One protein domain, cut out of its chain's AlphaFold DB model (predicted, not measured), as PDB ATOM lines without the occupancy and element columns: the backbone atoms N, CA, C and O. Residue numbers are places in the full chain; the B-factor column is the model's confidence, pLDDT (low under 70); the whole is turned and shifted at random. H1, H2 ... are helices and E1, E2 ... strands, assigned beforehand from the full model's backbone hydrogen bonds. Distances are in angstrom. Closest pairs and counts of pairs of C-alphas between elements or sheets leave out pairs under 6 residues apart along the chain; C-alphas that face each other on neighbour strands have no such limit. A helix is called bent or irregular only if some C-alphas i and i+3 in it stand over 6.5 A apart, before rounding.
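Overview. This is residues 92 to 223 of the 798 residues of an uncharacterized protein of Endogone sp. FLAS-F59071 (UniProt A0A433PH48). One twisted sheet of five strands is covered on one face by two helices, H3 over E5 and E4 and H4 over E1, both running along the strands. The short H1 sits where E2, E1 and E3 come near it, and the short H2 lies at one end of the long axis. The 132 printed residues run E1 E2 H1 E3 E4 H2 E5 H3 H4; the sheet's order is E2 E1 E5 E4 E3, antiparallel throughout, and the class is mixed. The whole is compact, with a radius of gyration of the C-alphas of 14.5 A, but elongated, spanning 50 by 29 by 26 A.

Along the chain. Find C-alpha 94 at (123.407, 223.422, 130.684), where E1, residues 94 to 103, begins its 26.7 A. E2 is residues 107 to 114, 21.2 A; E3 137 to 144, 22.3 A; E4 147 to 157, 33.0 A; E5 169 to 178, 29.6 A. H1 is residues 123 to 126 and H2 160 to 163. H3, residues 190 to 206, spans 25.2 A; H4, 213 to 222, ends at (126.811, 227.146, 133.189).

Arrangement. Look for N 98 and O 175, 2.9 A, between E1 and E5; N 152 and O 174, 2.8 A, between E4 and E5; N 99 and O 112, 2.8 A, in the hairpin E1 and E2; N 140 and O 151, 2.8 A, in the hairpin E3 and E4. H3 touches E5, closest at C-alphas 174 and 201, 5.6 A; its height over the sheet is 7.4 A. H3 is only just irregular, C-alphas 192 and 195 being 7.0 A apart, with 8 of 13 O i to N i+4 pairs within hydrogen-bond range; in H4 every such pair is, and H1 and H2 are too short for one. On the same face, making two layers, helices over one face of a sheet, H4 touches E1, closest at C-alphas 94 and 222, 5.6 A. H1 is at the sheet's level and touches E2, closest at C-alphas 109 and 124, 5.1 A. H2 only grazes the sheet.

Size, cuts and confidence. The C-alphas farthest apart, Glu 161 and Pro 182, are 51.2 A apart. The printed part has no cut, and the link E5 to H3 is long. Confidence is under 70 at residues 159 to 167, 183 and 210.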
ATOM      1  N   ARG A  92     122.594 227.674 136.306       87.19
ATOM      2  CA  ARG A  92     123.500 226.631 135.805       87.19
ATOM      3  C   ARG A  92     122.778 225.348 135.383       87.19
ATOM      4  O   ARG A  92     122.895 224.323 136.046       87.19
ATOM      5  N   ASN A  93     122.038 225.368 134.279       93.19
ATOM      6  CA  ASN A  93     121.261 224.204 133.826       93.19
ATOM      7  C   ASN A  93     121.731 223.550 132.507       93.19
ATOM      8  O   ASN A  93     121.074 222.620 132.027       93.19
ATOM      9  N   VAL A  94     122.860 223.983 131.932       95.62
ATOM     10  CA  VAL A  94     123.407 223.422 130.684       95.62
ATOM     11  C   VAL A  94     123.847 221.969 130.907       95.62
ATOM     12  O   VAL A  94     124.633 221.672 131.803       95.62
ATOM     13  N   ALA A  95     123.337 221.058 130.081       96.38
ATOM     14  CA  ALA A  95     123.610 219.621 130.111       96.38
ATOM     15  C   ALA A  95     124.650 219.184 129.063       96.38
ATOM     16  O   ALA A  95     125.402 218.247 129.314       96.38
ATOM     17  N   ALA A  96     124.724 219.882 127.924       97.69
ATOM     18  CA  ALA A  96     125.759 219.697 126.905       97.69
ATOM     19  C   ALA A  96     125.914 220.950 126.023       97.69
ATOM     20  O   ALA A  96     125.003 221.773 125.928       97.69
ATOM     21  N   VAL A  97     127.050 221.067 125.337       98.00
ATOM     22  CA  VAL A  97     127.338 222.069 124.296       98.00
ATOM     23  C   VAL A  97     127.847 221.338 123.054       98.00
ATOM     24  O   VAL A  97     128.570 220.352 123.178       98.00
ATOM     25  N   PHE A  98     127.478 221.787 121.854       97.94
ATOM     26  CA  PHE A  98     127.842 221.103 120.612       97.94
ATOM     27  C   PHE A  98     128.034 222.042 119.418       97.94
ATOM     28  O   PHE A  98     127.536 223.169 119.380       97.94
ATOM     29  N   VAL A  99     128.740 221.532 118.409       97.12
ATOM     30  CA  VAL A  99     128.848 222.109 117.068       97.12
ATOM     31  C   VAL A  99     128.380 221.054 116.072       97.12
ATOM     32  O   VAL A  99     128.945 219.966 116.006       97.12
ATOM     33  N   ALA A 100     127.359 221.373 115.282       96.50
ATOM     34  CA  ALA A 100     126.924 220.597 114.129       96.50
ATOM     35  C   ALA A 100     127.376 221.280 112.829       96.50
ATOM     36  O   ALA A 100     127.464 222.508 112.749       96.50
ATOM     37  N   ARG A 101     127.632 220.491 111.784       93.69
ATOM     38  CA  ARG A 101     127.960 220.995 110.444       93.69
ATOM     39  C   ARG A 101     127.296 220.168 109.356       93.69
ATOM     40  O   ARG A 101     126.953 219.003 109.563       93.69
ATOM     41  N   PHE A 102     127.198 220.749 108.165       90.62
ATOM     42  CA  PHE A 102     126.928 219.974 106.959       90.62
ATOM     43  C   PHE A 102     128.220 219.330 106.425       90.62
ATOM     44  O   PHE A 102     129.287 219.950 106.392       90.62
ATOM     45  N   ASP A 103     128.129 218.078 105.988       87.44
ATOM     46  CA  ASP A 103     129.183 217.344 105.300       87.44
ATOM     47  C   ASP A 103     128.703 216.891 103.917       87.44
ATOM     48  O   ASP A 103     127.638 216.297 103.762       87.44
ATOM     49  N   THR A 104     129.510 217.143 102.886       83.81
ATOM     50  CA  THR A 104     129.096 216.914 101.493       83.81
ATOM     51  C   THR A 104     129.062 215.437 101.078       83.81
ATOM     52  O   THR A 104     128.604 215.141  99.969       83.81
ATOM     53  N   GLN A 105     129.521 214.524 101.946       85.56
ATOM     54  CA  GLN A 105     129.438 213.068 101.787       85.56
ATOM     55  C   GLN A 105     128.528 212.412 102.835       85.56
ATOM     56  O   GLN A 105     127.831 211.455 102.508       85.56
ATOM     57  N   ARG A 106     128.536 212.904 104.083       87.12
ATOM     58  CA  ARG A 106     127.806 212.299 105.215       87.12
ATOM     59  C   ARG A 106     126.451 212.945 105.527       87.12
ATOM     60  O   ARG A 106     125.678 212.344 106.263       87.12
ATOM     61  N   GLY A 107     126.148 214.121 104.974       91.00
ATOM     62  CA  GLY A 107     124.981 214.919 105.359       91.00
ATOM     63  C   GLY A 107     125.241 215.717 106.637       91.00
ATOM     64  O   GLY A 107     126.377 216.104 106.908       91.00
ATOM     65  N   ASN A 108     124.203 215.990 107.425       94.69
ATOM     66  CA  ASN A 108     124.375 216.629 108.729       94.69
ATOM     67  C   ASN A 108     125.186 215.720 109.666       94.69
ATOM     68  O   ASN A 108     125.006 214.503 109.663       94.69
ATOM     69  N   MET A 109     126.054 216.302 110.492       95.12
ATOM     70  CA  MET A 109     126.728 215.582 111.575       95.12
ATOM     71  C   MET A 109     127.125 216.517 112.719       95.12
ATOM     72  O   MET A 109     127.418 217.694 112.494       95.12
ATOM     73  N   ILE A 110     127.213 215.972 113.934       96.69
ATOM     74  CA  ILE A 110     127.949 216.611 115.029       96.69
ATOM     75  C   ILE A 110     129.440 216.636 114.648       96.69
ATOM     76  O   ILE A 110     130.031 215.610 114.311       96.69
ATOM     77  N   GLU A 111     130.030 217.829 114.640       94.62
ATOM     78  CA  GLU A 111     131.461 218.070 114.439       94.62
ATOM     79  C   GLU A 111     132.235 217.918 115.753       94.62
ATOM     80  O   GLU A 111     133.339 217.375 115.760       94.62
ATOM     81  N   TRP A 112     131.645 218.395 116.851       95.94
ATOM     82  CA  TRP A 112     132.217 218.388 118.193       95.94
ATOM     83  C   TRP A 112     131.109 218.488 119.254       95.94
ATOM     84  O   TRP A 112     130.065 219.090 118.996       95.94
ATOM     85  N   GLN A 113     131.344 217.943 120.447       97.19
ATOM     86  CA  GLN A 113     130.451 218.062 121.603       97.19
ATOM     87  C   GLN A 113     131.227 218.091 122.922       97.19
ATOM     88  O   GLN A 113     132.398 217.724 122.960       97.19
ATOM     89  N   PHE A 114     130.556 218.497 123.999       96.75
ATOM     90  CA  PHE A 114     131.001 218.301 125.376       96.75
ATOM     91  C   PHE A 114     129.791 218.256 126.331       96.75
ATOM     92  O   PHE A 114     128.946 219.153 126.240       96.75
ATOM     93  N   PRO A 115     129.689 217.289 127.265       96.62
ATOM     94  CA  PRO A 115     130.583 216.143 127.471       96.62
ATOM     95  C   PRO A 115     130.660 215.172 126.278       96.62
ATOM     96  O   PRO A 115     129.741 215.101 125.460       96.62
ATOM     97  N   ASP A 116     131.763 214.428 126.178       94.31
ATOM     98  CA  ASP A 116     132.026 213.483 125.074       94.31
ATOM     99  C   ASP A 116     131.101 212.247 125.103       94.31
ATOM    100  O   ASP A 116     130.931 211.570 124.091       94.31
ATOM    101  N   ASP A 117     130.510 211.945 126.262       95.06
ATOM    102  CA  ASP A 117     129.644 210.794 126.539       95.06
ATOM    103  C   ASP A 117     128.140 211.127 126.553       95.06
ATOM    104  O   ASP A 117     127.307 210.224 126.663       95.06
ATOM    105  N   PHE A 118     127.767 212.404 126.403       96.38
ATOM    106  CA  PHE A 118     126.366 212.817 126.316       96.38
ATOM    107  C   PHE A 118     125.743 212.354 124.989       96.38
ATOM    108  O   PHE A 118     126.271 212.642 123.913       96.38
ATOM    109  N   ASP A 119     124.591 211.675 125.031       96.31
ATOM    110  CA  ASP A 119     123.893 211.275 123.804       96.31
ATOM    111  C   ASP A 119     123.350 212.497 123.047       96.31
ATOM    112  O   ASP A 119     122.406 213.150 123.488       96.31
ATOM    113  N   LEU A 120     123.900 212.757 121.858       96.44
ATOM    114  CA  LEU A 120     123.391 213.740 120.897       96.44
ATOM    115  C   LEU A 120     122.785 213.099 119.639       96.44
ATOM    116  O   LEU A 120     122.539 213.802 118.662       96.44
ATOM    117  N   THR A 121     122.487 211.794 119.646       94.88
ATOM    118  CA  THR A 121     121.869 211.111 118.495       94.88
ATOM    119  C   THR A 121     120.582 211.825 118.073       94.88
ATOM    120  O   THR A 121     119.677 212.014 118.895       94.88
ATOM    121  N   GLY A 122     120.510 212.229 116.800       94.31
ATOM    122  CA  GLY A 122     119.380 212.937 116.193       94.31
ATOM    123  C   GLY A 122     119.508 214.467 116.202       94.31
ATOM    124  O   GLY A 122     118.888 215.136 115.368       94.31
ATOM    125  N   VAL A 123     120.332 215.036 117.091       96.94
ATOM    126  CA  VAL A 123     120.481 216.494 117.259       96.94
ATOM    127  C   VAL A 123     121.100 217.140 116.021       96.94
ATOM    128  O   VAL A 123     120.788 218.283 115.709       96.94
ATOM    129  N   GLU A 124     121.901 216.415 115.238       95.81
ATOM    130  CA  GLU A 124     122.451 216.905 113.974       95.81
ATOM    131  C   GLU A 124     121.366 217.246 112.932       95.81
ATOM    132  O   GLU A 124     121.581 218.097 112.067       95.81
ATOM    133  N   PHE A 125     120.183 216.630 113.021       95.75
ATOM    134  CA  PHE A 125     119.044 216.913 112.142       95.75
ATOM    135  C   PHE A 125     118.123 218.000 112.705       95.75
ATOM    136  O   PHE A 125     117.567 218.780 111.934       95.75
ATOM    137  N   GLN A 126     118.015 218.102 114.032       96.44
ATOM    138  CA  GLN A 126     117.276 219.174 114.707       96.44
ATOM    139  C   GLN A 126     118.033 220.517 114.663       96.44
ATOM    140  O   GLN A 126     117.416 221.561 114.487       96.44
ATOM    141  N   ALA A 127     119.368 220.508 114.754       97.06
ATOM    142  CA  ALA A 127     120.206 221.712 114.751       97.06
ATOM    143  C   ALA A 127     120.503 222.278 113.348       97.06
ATOM    144  O   ALA A 127     120.971 223.413 113.230       97.06
ATOM    145  N   ILE A 128     120.249 221.501 112.287       96.00
ATOM    146  CA  ILE A 128     120.263 221.956 110.887       96.00
ATOM    147  C   ILE A 128     119.026 221.372 110.159       96.00
ATOM    148  O   ILE A 128     119.163 220.406 109.400       96.00
ATOM    149  N   PRO A 129     117.812 221.920 110.388       94.56
ATOM    150  CA  PRO A 129     116.586 221.456 109.736       94.56
ATOM    151  C   PRO A 129     116.594 221.628 108.210       94.56
ATOM    152  O   PRO A 129     117.467 222.274 107.617       94.56
ATOM    153  N   SER A 130     115.572 221.080 107.547       92.44
ATOM    154  CA  SER A 130     115.426 221.243 106.102       92.44
ATOM    155  C   SER A 130     115.214 222.717 105.711       92.44
ATOM    156  O   SER A 130     114.652 223.528 106.446       92.44
ATOM    157  N   GLY A 131     115.724 223.090 104.535       91.31
ATOM    158  CA  GLY A 131     115.599 224.444 103.990       91.31
ATOM    159  C   GLY A 131     116.605 225.487 104.500       91.31
ATOM    160  O   GLY A 131     116.769 226.491 103.810       91.31
ATOM    161  N   LEU A 132     117.334 225.262 105.604       91.88
ATOM    162  CA  LEU A 132     118.252 226.277 106.163       91.88
ATOM    163  C   LEU A 132     119.420 226.663 105.235       91.88
ATOM    164  O   LEU A 132     119.937 227.770 105.330       91.88
ATOM    165  N   HIS A 133     119.762 225.834 104.247       90.25
ATOM    166  CA  HIS A 133     120.730 226.193 103.200       90.25
ATOM    167  C   HIS A 133     120.330 227.426 102.358       90.25
ATOM    168  O   HIS A 133     121.169 227.954 101.631       90.25
ATOM    169  N   ASN A 134     119.071 227.880 102.438       91.50
ATOM    170  CA  ASN A 134     118.562 229.074 101.751       91.50
ATOM    171  C   ASN A 134     118.624 230.354 102.607       91.50
ATOM    172  O   ASN A 134     118.250 231.416 102.116       91.50
ATOM    173  N   VAL A 135     119.050 230.269 103.873       92.56
ATOM    174  CA  VAL A 135     119.173 231.420 104.783       92.56
ATOM    175  C   VAL A 135     120.625 231.593 105.227       92.56
ATOM    176  O   VAL A 135     121.401 230.638 105.205       92.56
ATOM    177  N   SER A 136     121.009 232.813 105.602       93.75
ATOM    178  CA  SER A 136     122.348 233.119 106.128       93.75
ATOM    179  C   SER A 136     122.488 232.772 107.610       93.75
ATOM    180  O   SER A 136     123.539 232.283 108.012       93.75
ATOM    181  N   HIS A 137     121.434 232.982 108.405       94.81
ATOM    182  CA  HIS A 137     121.387 232.675 109.837       94.81
ATOM    183  C   HIS A 137     119.987 232.193 110.252       94.81
ATOM    184  O   HIS A 137     118.998 232.550 109.609       94.81
ATOM    185  N   ASP A 138     119.899 231.413 111.332       96.50
ATOM    186  CA  ASP A 138     118.636 230.982 111.959       96.50
ATOM    187  C   ASP A 138     118.855 230.675 113.454       96.50
ATOM    188  O   ASP A 138     119.986 230.414 113.877       96.50
ATOM    189  N   VAL A 139     117.785 230.668 114.252       96.62
ATOM    190  CA  VAL A 139     117.801 230.259 115.667       96.62
ATOM    191  C   VAL A 139     116.792 229.132 115.853       96.62
ATOM    192  O   VAL A 139     115.584 229.336 115.757       96.62
ATOM    193  N   ILE A 140     117.284 227.929 116.125       97.56
ATOM    194  CA  ILE A 140     116.476 226.713 116.164       97.56
ATOM    195  C   ILE A 140     116.347 226.243 117.607       97.56
ATOM    196  O   ILE A 140     117.340 225.859 118.218       97.56
ATOM    197  N   LEU A 141     115.125 226.253 118.143       97.38
ATOM    198  CA  LEU A 141     114.793 225.576 119.397       97.38
ATOM    199  C   LEU A 141     114.256 224.178 119.070       97.38
ATOM    200  O   LEU A 141     113.558 224.002 118.070       97.38
ATOM    201  N   PHE A 142     114.544 223.196 119.921       97.56
ATOM    202  CA  PHE A 142     114.106 221.804 119.761       97.56
ATOM    203  C   PHE A 142     113.971 221.100 121.122       97.56
ATOM    204  O   PHE A 142     114.479 221.575 122.142       97.56
ATOM    205  N   SER A 143     113.282 219.957 121.154       95.56
ATOM    206  CA  SER A 143     113.187 219.087 122.336       95.56
ATOM    207  C   SER A 143     113.923 217.761 122.130       95.56
ATOM    208  O   SER A 143     113.734 217.103 121.107       95.56
ATOM    209  N   LYS A 144     114.670 217.315 123.144       93.00
ATOM    210  CA  LYS A 144     115.273 215.976 123.223       93.00
ATOM    211  C   LYS A 144     115.023 215.417 124.622       93.00
ATOM    212  O   LYS A 144     115.866 215.536 125.506       93.00
ATOM    213  N   SER A 145     113.817 214.879 124.821       88.56
ATOM    214  CA  SER A 145     113.274 214.478 126.129       88.56
ATOM    215  C   SER A 145     114.290 213.711 126.998       88.56
ATOM    216  O   SER A 145     114.890 212.758 126.497       88.56
ATOM    217  N   PRO A 146     114.494 214.085 128.281       91.81
ATOM    218  CA  PRO A 146     113.784 215.124 129.048       91.81
ATOM    219  C   PRO A 146     114.296 216.566 128.831       91.81
ATOM    220  O   PRO A 146     113.790 217.496 129.459       91.81
ATOM    221  N   TYR A 147     115.300 216.761 127.977       95.38
ATOM    222  CA  TYR A 147     116.001 218.029 127.773       95.38
ATOM    223  C   TYR A 147     115.380 218.914 126.683       95.38
ATOM    224  O   TYR A 147     114.613 218.466 125.823       95.38
ATOM    225  N   PHE A 148     115.798 220.178 126.677       96.25
ATOM    226  CA  PHE A 148     115.552 221.136 125.599       96.25
ATOM    227  C   PHE A 148     116.871 221.588 124.989       96.25
ATOM    228  O   PHE A 148     117.895 221.570 125.665       96.25
ATOM    229  N   GLY A 149     116.852 222.013 123.731       97.19
ATOM    230  CA  GLY A 149     118.025 222.566 123.069       97.19
ATOM    231  C   GLY A 149     117.725 223.852 122.318       97.19
ATOM    232  O   GLY A 149     116.594 224.104 121.894       97.19
ATOM    233  N   VAL A 150     118.768 224.661 122.152       97.62
ATOM    234  CA  VAL A 150     118.802 225.733 121.158       97.62
ATOM    235  C   VAL A 150     120.121 225.673 120.405       97.62
ATOM    236  O   VAL A 150     121.169 225.391 120.987       97.62
ATOM    237  N   SER A 151     120.079 225.971 119.115       98.19
ATOM    238  CA  SER A 151     121.264 226.166 118.290       98.19
ATOM    239  C   SER A 151     121.107 227.384 117.393       98.19
ATOM    240  O   SER A 151     120.013 227.655 116.897       98.19
ATOM    241  N   VAL A 152     122.202 228.103 117.165       98.00
ATOM    242  CA  VAL A 152     122.269 229.214 116.214       98.00
ATOM    243  C   VAL A 152     123.071 228.759 115.003       98.00
ATOM    244  O   VAL A 152     124.212 228.313 115.131       98.00
ATOM    245  N   TYR A 153     122.448 228.870 113.834       97.50
ATOM    246  CA  TYR A 153     122.987 228.467 112.542       97.50
ATOM    247  C   TYR A 153     123.599 229.662 111.805       97.50
ATOM    248  O   TYR A 153     123.056 230.766 111.853       97.50
ATOM    249  N   GLU A 154     124.694 229.427 111.083       95.69
ATOM    250  CA  GLU A 154     125.287 230.366 110.130       95.69
ATOM    251  C   GLU A 154     125.763 229.643 108.860       95.69
ATOM    252  O   GLU A 154     126.321 228.540 108.899       95.69
ATOM    253  N   ASN A 155     125.549 230.306 107.727       92.94
ATOM    254  CA  ASN A 155     125.832 229.849 106.374       92.94
ATOM    255  C   ASN A 155     126.582 230.954 105.618       92.94
ATOM    256  O   ASN A 155     125.971 231.868 105.060       92.94
ATOM    257  N   ALA A 156     127.914 230.881 105.614       88.06
ATOM    258  CA  ALA A 156     128.757 231.851 104.916       88.06
ATOM    259  C   ALA A 156     129.241 231.317 103.565       88.06
ATOM    260  O   ALA A 156     129.665 230.165 103.442       88.06
ATOM    261  N   LEU A 157     129.247 232.188 102.555       81.69
ATOM    262  CA  LEU A 157     129.826 231.891 101.248       81.69
ATOM    263  C   LEU A 157     131.357 231.813 101.346       81.69
ATOM    264  O   LEU A 157     132.004 232.681 101.931       81.69
ATOM    265  N   VAL A 158     131.936 230.772 100.750       78.88
ATOM    266  CA  VAL A 158     133.367 230.449 100.831       78.88
ATOM    267  C   VAL A 158     134.040 230.743  99.493       78.88
ATOM    268  O   VAL A 158     133.557 230.325  98.438       78.88
ATOM    269  N   THR A 159     135.175 231.445  99.519       69.81
ATOM    270  CA  THR A 159     135.926 231.808  98.306       69.81
ATOM    271  C   THR A 159     136.434 230.570  97.564       69.81
ATOM    272  O   THR A 159     136.750 229.549  98.175       69.81
ATOM    273  N   ALA A 160     136.537 230.651  96.233       59.97
ATOM    274  CA  ALA A 160     136.781 229.490  95.366       59.97
ATOM    275  C   ALA A 160     138.014 228.641  95.751       59.97
ATOM    276  O   ALA A 160     137.972 227.420  95.619       59.97
ATOM    277  N   GLU A 161     139.069 229.275  96.271       60.03
ATOM    278  CA  GLU A 161     140.331 228.641  96.687       60.03
ATOM    279  C   GLU A 161     140.192 227.722  97.915       60.03
ATOM    280  O   GLU A 161     140.959 226.774  98.069       60.03
ATOM    281  N   THR A 162     139.209 227.975  98.785       59.16
ATOM    282  CA  THR A 162     138.914 227.132  99.961       59.16
ATOM    283  C   THR A 162     137.609 226.343  99.800       59.16
ATOM    284  O   THR A 162     137.478 225.231 100.312       59.16
ATOM    285  N   GLY A 163     136.675 226.854  98.993       56.19
ATOM    286  CA  GLY A 163     135.330 226.314  98.800       56.19
ATOM    287  C   GLY A 163     135.245 224.995  98.029       56.19
ATOM    288  O   GLY A 163     134.181 224.382  98.032       56.19
ATOM    289  N   GLN A 164     136.324 224.498  97.409       53.34
ATOM    290  CA  GLN A 164     136.303 223.235  96.647       53.34
ATOM    291  C   GLN A 164     135.921 221.995  97.475       53.34
ATOM    292  O   GLN A 164     135.389 221.039  96.914       53.34
ATOM    293  N   ARG A 165     136.145 222.001  98.798       57.56
ATOM    294  CA  ARG A 165     135.697 220.921  99.706       57.56
ATOM    295  C   ARG A 165     134.296 221.155 100.286       57.56
ATOM    296  O   ARG A 165     133.597 220.198 100.606       57.56
ATOM    297  N   GLU A 166     133.885 222.417 100.377       64.00
ATOM    298  CA  GLU A 166     132.647 222.881 101.026       64.00
ATOM    299  C   GLU A 166     131.564 223.296 100.001       64.00
ATOM    300  O   GLU A 166     130.554 223.889 100.353       64.00
ATOM    301  N   ARG A 167     131.766 223.009  98.703       65.94
ATOM    302  CA  ARG A 167     130.889 223.412  97.577       65.94
ATOM    303  C   ARG A 167     130.540 224.915  97.549       65.94
ATOM    304  O   ARG A 167     129.505 225.297  97.011       65.94
ATOM    305  N   GLY A 168     131.421 225.761  98.085       73.25
ATOM    306  CA  GLY A 168     131.255 227.218  98.127       73.25
ATOM    307  C   GLY A 168     130.426 227.773  99.293       73.25
ATOM    308  O   GLY A 168     130.217 228.982  99.325       73.25
ATOM    309  N   ALA A 169     129.984 226.952 100.255       78.56
ATOM    310  CA  ALA A 169     129.239 227.421 101.429       78.56
ATOM    311  C   ALA A 169     129.616 226.646 102.707       78.56
ATOM    312  O   ALA A 169     129.574 225.417 102.737       78.56
ATOM    313  N   ARG A 170     129.956 227.363 103.783       86.81
ATOM    314  CA  ARG A 170     130.262 226.790 105.101       86.81
ATOM    315  C   ARG A 170     129.053 226.950 106.008       86.81
ATOM    316  O   ARG A 170     128.749 228.054 106.448       86.81
ATOM    317  N   MET A 171     128.405 225.824 106.291       91.50
ATOM    318  CA  MET A 171     127.212 225.731 107.132       91.50
ATOM    319  C   MET A 171     127.578 225.103 108.478       91.50
ATOM    320  O   MET A 171     127.953 223.925 108.529       91.50
ATOM    321  N   ARG A 172     127.460 225.878 109.558       93.75
ATOM    322  CA  ARG A 172     127.658 225.428 110.944       93.75
ATOM    323  C   ARG A 172     126.473 225.836 111.810       93.75
ATOM    324  O   ARG A 172     125.818 226.837 111.548       93.75
ATOM    325  N   SER A 173     126.225 225.063 112.857       97.38
ATOM    326  CA  SER A 173     125.246 225.360 113.897       97.38
ATOM    327  C   SER A 173     125.892 225.088 115.248       97.38
ATOM    328  O   SER A 173     126.411 223.995 115.468       97.38
ATOM    329  N   VAL A 174     125.926 226.080 116.135       97.88
ATOM    330  CA  VAL A 174     126.472 225.936 117.496       97.88
ATOM    331  C   VAL A 174     125.303 225.963 118.463       97.88
ATOM    332  O   VAL A 174     124.440 226.833 118.349       97.88
ATOM    333  N   GLY A 175     125.250 225.028 119.408       98.00
ATOM    334  CA  GLY A 175     124.107 224.899 120.303       98.00
ATOM    335  C   GLY A 175     124.430 224.383 121.694       98.00
ATOM    336  O   GLY A 175     125.533 223.917 121.981       98.00
ATOM    337  N   VAL A 176     123.423 224.477 122.557       97.94
ATOM    338  CA  VAL A 176     123.429 223.936 123.915       97.94
ATOM    339  C   VAL A 176     122.185 223.093 124.158       97.94
ATOM    340  O   VAL A 176     121.127 223.337 123.577       97.94
ATOM    341  N   ILE A 177     122.323 222.121 125.052       97.88
ATOM    342  CA  ILE A 177     121.236 221.343 125.642       97.88
ATOM    343  C   ILE A 177     121.096 221.789 127.100       97.88
ATOM    344  O   ILE A 177     122.108 221.935 127.783       97.88
ATOM    345  N   VAL A 178     119.873 221.982 127.592       95.38
ATOM    346  CA  VAL A 178     119.565 222.392 128.974       95.38
ATOM    347  C   VAL A 178     118.615 221.414 129.659       95.38
ATOM    348  O   VAL A 178     117.745 220.806 129.028       95.38
ATOM    349  N   THR A 179     118.752 221.304 130.978       94.00
ATOM    350  CA  THR A 179     117.839 220.550 131.845       94.00
ATOM    351  C   THR A 179     116.805 221.504 132.450       94.00
ATOM    352  O   THR A 179     117.193 222.419 133.174       94.00
ATOM    353  N   PRO A 180     115.493 221.325 132.214       87.81
ATOM    354  CA  PRO A 180     114.471 222.095 132.918       87.81
ATOM    355  C   PRO A 180     114.545 221.889 134.435       87.81
ATOM    356  O   PRO A 180     114.482 220.761 134.923       87.81
ATOM    357  N   THR A 181     114.631 222.987 135.182       82.69
ATOM    358  CA  THR A 181     114.520 223.014 136.651       82.69
ATOM    359  C   THR A 181     113.196 223.680 137.056       82.69
ATOM    360  O   THR A 181     112.538 224.291 136.208       82.69
ATOM    361  N   PRO A 182     112.753 223.595 138.326       75.81
ATOM    362  CA  PRO A 182     111.563 224.319 138.784       75.81
ATOM    363  C   PRO A 182     111.624 225.833 138.511       75.81
ATOM    364  O   PRO A 182     110.591 226.443 138.230       75.81
ATOM    365  N   ASP A 183     112.835 226.395 138.541       68.56
ATOM    366  CA  ASP A 183     113.130 227.833 138.550       68.56
ATOM    367  C   ASP A 183     113.486 228.355 137.145       68.56
ATOM    368  O   ASP A 183     112.934 229.354 136.684       68.56
ATOM    369  N   SER A 184     114.278 227.590 136.377       70.31
ATOM    370  CA  SER A 184     114.442 227.795 134.923       70.31
ATOM    371  C   SER A 184     113.186 227.406 134.119       70.31
ATOM    372  O   SER A 184     113.128 227.516 132.889       70.31
ATOM    373  N   GLY A 185     112.132 226.989 134.820       75.69
ATOM    374  CA  GLY A 185     110.809 226.776 134.276       75.69
ATOM    375  C   GLY A 185     110.780 225.717 133.180       75.69
ATOM    376  O   GLY A 185     111.587 224.794 133.103       75.69
ATOM    377  N   ARG A 186     109.771 225.825 132.316       74.75
ATOM    378  CA  ARG A 186     109.340 224.695 131.493       74.75
ATOM    379  C   ARG A 186     110.360 224.214 130.459       74.75
ATOM    380  O   ARG A 186     110.443 223.014 130.227       74.75
ATOM    381  N   CYS A 187     111.070 225.145 129.833       85.69
ATOM    382  CA  CYS A 187     111.999 224.872 128.735       85.69
ATOM    383  C   CYS A 187     113.446 225.212 129.130       85.69
ATOM    384  O   CYS A 187     114.242 225.567 128.267       85.69
ATOM    385  N   GLY A 188     113.760 225.203 130.433       84.69
ATOM    386  CA  GLY A 188     115.099 225.496 130.952       84.69
ATOM    387  C   GLY A 188     115.653 226.875 130.574       84.69
ATOM    388  O   GLY A 188     116.855 226.999 130.386       84.69
ATOM    389  N   GLN A 189     114.798 227.888 130.390       88.25
ATOM    390  CA  GLN A 189     115.162 229.228 129.889       88.25
ATOM    391  C   GLN A 189     116.094 229.246 128.649       88.25
ATOM    392  O   GLN A 189     116.869 230.184 128.467       88.25
ATOM    393  N   VAL A 190     116.006 228.235 127.772       90.31
ATOM    394  CA  VAL A 190     117.028 227.928 126.746       90.31
ATOM    395  C   VAL A 190     117.394 229.093 125.801       90.31
ATOM    396  O   VAL A 190     118.508 229.160 125.288       90.31
ATOM    397  N   TRP A 191     116.491 230.055 125.607       89.12
ATOM    398  CA  TRP A 191     116.722 231.285 124.838       89.12
ATOM    399  C   TRP A 191     117.865 232.164 125.382       89.12
ATOM    400  O   TRP A 191     118.534 232.820 124.584       89.12
ATOM    401  N   ARG A 192     118.168 232.127 126.689       90.50
ATOM    402  CA  ARG A 192     119.227 232.950 127.318       90.50
ATOM    403  C   ARG A 192     120.622 232.706 126.732       90.50
ATOM    404  O   ARG A 192     121.492 233.573 126.796       90.50
ATOM    405  N   HIS A 193     120.842 231.542 126.124       92.69
ATOM    406  CA  HIS A 193     122.117 231.180 125.501       92.69
ATOM    407  C   HIS A 193     122.277 231.739 124.072       92.69
ATOM    408  O   HIS A 193     123.399 231.818 123.568       92.69
ATOM    409  N   VAL A 194     121.189 232.167 123.416       93.38
ATOM    410  CA  VAL A 194     121.165 232.569 121.994       93.38
ATOM    411  C   VAL A 194     122.132 233.713 121.692       93.38
ATOM    412  O   VAL A 194     122.868 233.660 120.708       93.38
ATOM    413  N   GLU A 195     122.173 234.743 122.538       92.25
ATOM    414  CA  GLU A 195     123.003 235.929 122.296       92.25
ATOM    415  C   GLU A 195     124.505 235.676 122.527       92.25
ATOM    416  O   GLU A 195     125.348 236.427 122.032       92.25
ATOM    417  N   TRP A 196     124.871 234.586 123.208       94.06
ATOM    418  CA  TRP A 196     126.248 234.089 123.231       94.06
ATOM    419  C   TRP A 196     126.535 233.184 122.021       94.06
ATOM    420  O   TRP A 196     127.520 233.402 121.313       94.06
ATOM    421  N   LEU A 197     125.632 232.249 121.708       95.81
ATOM    422  CA  LEU A 197     125.764 231.321 120.578       95.81
ATOM    423  C   LEU A 197     125.908 232.023 119.218       95.81
ATOM    424  O   LEU A 197     126.709 231.582 118.397       95.81
ATOM    425  N   LYS A 198     125.214 233.151 118.997       94.94
ATOM    426  CA  LYS A 198     125.411 234.016 117.814       94.94
ATOM    427  C   LYS A 198     126.867 234.460 117.636       94.94
ATOM    428  O   LYS A 198     127.348 234.540 116.513       94.94
ATOM    429  N   LYS A 199     127.568 234.765 118.732       93.25
ATOM    430  CA  LYS A 199     128.961 235.242 118.696       93.25
ATOM    431  C   LYS A 199     129.917 234.085 118.419       93.25
ATOM    432  O   LYS A 199     130.818 234.226 117.596       93.25
ATOM    433  N   GLU A 200     129.672 232.934 119.044       93.88
ATOM    434  CA  GLU A 200     130.432 231.709 118.793       93.88
ATOM    435  C   GLU A 200     130.294 231.222 117.348       93.88
ATOM    436  O   GLU A 200     131.313 230.984 116.707       93.88
ATOM    437  N   VAL A 201     129.079 231.088 116.797       94.12
ATOM    438  CA  VAL A 201     128.903 230.515 115.449       94.12
ATOM    439  C   VAL A 201     129.608 231.345 114.372       94.12
ATOM    440  O   VAL A 201     130.341 230.769 113.566       94.12
ATOM    441  N   SER A 202     129.510 232.680 114.418       92.19
ATOM    442  CA  SER A 202     130.245 233.555 113.495       92.19
ATOM    443  C   SER A 202     131.762 233.417 113.637       92.19
ATOM    444  O   SER A 202     132.482 233.453 112.637       92.19
ATOM    445  N   GLU A 203     132.274 233.218 114.854       88.44
ATOM    446  CA  GLU A 203     133.702 232.969 115.073       88.44
ATOM    447  C   GLU A 203     134.124 231.599 114.519       88.44
ATOM    448  O   GLU A 203     135.107 231.520 113.780       88.44
ATOM    449  N   ARG A 204     133.340 230.530 114.745       87.00
ATOM    450  CA  ARG A 204     133.597 229.198 114.155       87.00
ATOM    451  C   ARG A 204     133.531 229.210 112.631       87.00
ATOM    452  O   ARG A 204     134.233 228.431 111.987       87.00
ATOM    453  N   VAL A 205     132.682 230.034 112.024       86.69
ATOM    454  CA  VAL A 205     132.566 230.127 110.562       86.69
ATOM    455  C   VAL A 205     133.759 230.873 109.957       86.69
ATOM    456  O   VAL A 205     134.321 230.397 108.963       86.69
ATOM    457  N   ARG A 206     134.204 231.971 110.586       85.81
ATOM    458  CA  ARG A 206     135.392 232.750 110.183       85.81
ATOM    459  C   ARG A 206     136.696 231.983 110.388       85.81
ATOM    460  O   ARG A 206     137.481 231.860 109.450       85.81
ATOM    461  N   ASN A 207     136.898 231.448 111.590       83.88
ATOM    462  CA  ASN A 207     138.120 230.793 112.041       83.88
ATOM    463  C   ASN A 207     137.860 229.291 112.274       83.88
ATOM    464  O   ASN A 207     137.598 228.866 113.400       83.88
ATOM    465  N   PRO A 208     137.940 228.444 111.225       74.19
ATOM    466  CA  PRO A 208     137.589 227.021 111.289       74.19
ATOM    467  C   PRO A 208     138.616 226.136 112.028       74.19
ATOM    468  O   PRO A 208     138.624 224.920 111.840       74.19
ATOM    469  N   SER A 209     139.498 226.721 112.839       75.81
ATOM    470  CA  SER A 209     140.438 226.010 113.710       75.81
ATOM    471  C   SER A 209     139.715 225.332 114.878       75.81
ATOM    472  O   SER A 209     138.875 225.946 115.531       75.81
ATOM    473  N   ALA A 210     140.091 224.088 115.178       66.75
ATOM    474  CA  ALA A 210     139.432 223.208 116.152       66.75
ATOM    475  C   ALA A 210     139.690 223.551 117.643       66.75
ATOM    476  O   ALA A 210     139.783 222.652 118.477       66.75
ATOM    477  N   ASP A 211     139.834 224.834 117.990       86.19
ATOM    478  CA  ASP A 211     139.946 225.283 119.383       86.19
ATOM    479  C   ASP A 211     138.556 225.507 119.994       86.19
ATOM    480  O   ASP A 211     137.992 226.601 119.933       86.19
ATOM    481  N   TYR A 212     138.002 224.455 120.593       90.81
ATOM    482  CA  TYR A 212     136.701 224.489 121.266       90.81
ATOM    483  C   TYR A 212     136.788 224.909 122.752       90.81
ATOM    484  O   TYR A 212     135.804 224.786 123.483       90.81
ATOM    485  N   THR A 213     137.927 225.444 123.220       91.88
ATOM    486  CA  THR A 213     138.152 225.793 124.642       91.88
ATOM    487  C   THR A 213     137.111 226.779 125.185       91.88
ATOM    488  O   THR A 213     136.698 226.671 126.340       91.88
ATOM    489  N   GLN A 214     136.628 227.716 124.363       91.19
ATOM    490  CA  GLN A 214     135.575 228.667 124.753       91.19
ATOM    491  C   GLN A 214     134.234 227.967 125.029       91.19
ATOM    492  O   GLN A 214     133.561 228.300 126.003       91.19
ATOM    493  N   LEU A 215     133.885 226.943 124.242       93.31
ATOM    494  CA  LEU A 215     132.654 226.164 124.410       93.31
ATOM    495  C   LEU A 215     132.716 225.276 125.660       93.31
ATOM    496  O   LEU A 215     131.748 225.208 126.415       93.31
ATOM    497  N   GLN A 216     133.877 224.670 125.938       94.31
ATOM    498  CA  GLN A 216     134.128 223.958 127.198       94.31
ATOM    499  C   GLN A 216     134.075 224.902 128.407       94.31
ATOM    500  O   GLN A 216     133.454 224.577 129.416       94.31
ATOM    501  N   THR A 217     134.672 226.092 128.299       93.94
ATOM    502  CA  THR A 217     134.627 227.116 129.357       93.94
ATOM    503  C   THR A 217     133.184 227.539 129.645       93.94
ATOM    504  O   THR A 217     132.790 227.590 130.806       93.94
ATOM    505  N   TYR A 218     132.369 227.758 128.607       94.31
ATOM    506  CA  TYR A 218     130.953 228.098 128.757       94.31
ATOM    507  C   TYR A 218     130.138 226.981 129.414       94.31
ATOM    508  O   TYR A 218     129.326 227.262 130.294       94.31
ATOM    509  N   PHE A 219     130.375 225.717 129.040       95.06
ATOM    510  CA  PHE A 219     129.773 224.576 129.732       95.06
ATOM    511  C   PHE A 219     130.135 224.585 131.223       95.06
ATOM    512  O   PHE A 219     129.247 224.571 132.068       95.06
ATOM    513  N   ILE A 220     131.428 224.681 131.557       93.06
ATOM    514  CA  ILE A 220     131.919 224.658 132.945       93.06
ATOM    515  C   ILE A 220     131.332 225.814 133.775       93.06
ATOM    516  O   ILE A 220     131.037 225.630 134.953       93.06
ATOM    517  N   SER A 221     131.120 226.991 133.179       92.00
ATOM    518  CA  SER A 221     130.482 228.133 133.850       92.00
ATOM    519  C   SER A 221     128.982 227.946 134.117       92.00
ATOM    520  O   SER A 221     128.482 228.492 135.103       92.00
ATOM    521  N   ASN A 222     128.279 227.190 133.263       90.69
ATOM    522  CA  ASN A 222     126.811 227.146 133.189       90.69
ATOM    523  C   ASN A 222     126.204 225.749 133.445       90.69
ATOM    524  O   ASN A 222     125.005 225.552 133.250       90.69
ATOM    525  N   HIS A 223     127.003 224.779 133.889       89.69
ATOM    526  CA  HIS A 223     126.569 223.434 134.274       89.69
ATOM    527  C   HIS A 223     126.455 223.299 135.800       89.69
ATOM    528  O   HIS A 223     127.352 223.722 136.534       89.69
TER     529      HIS A 223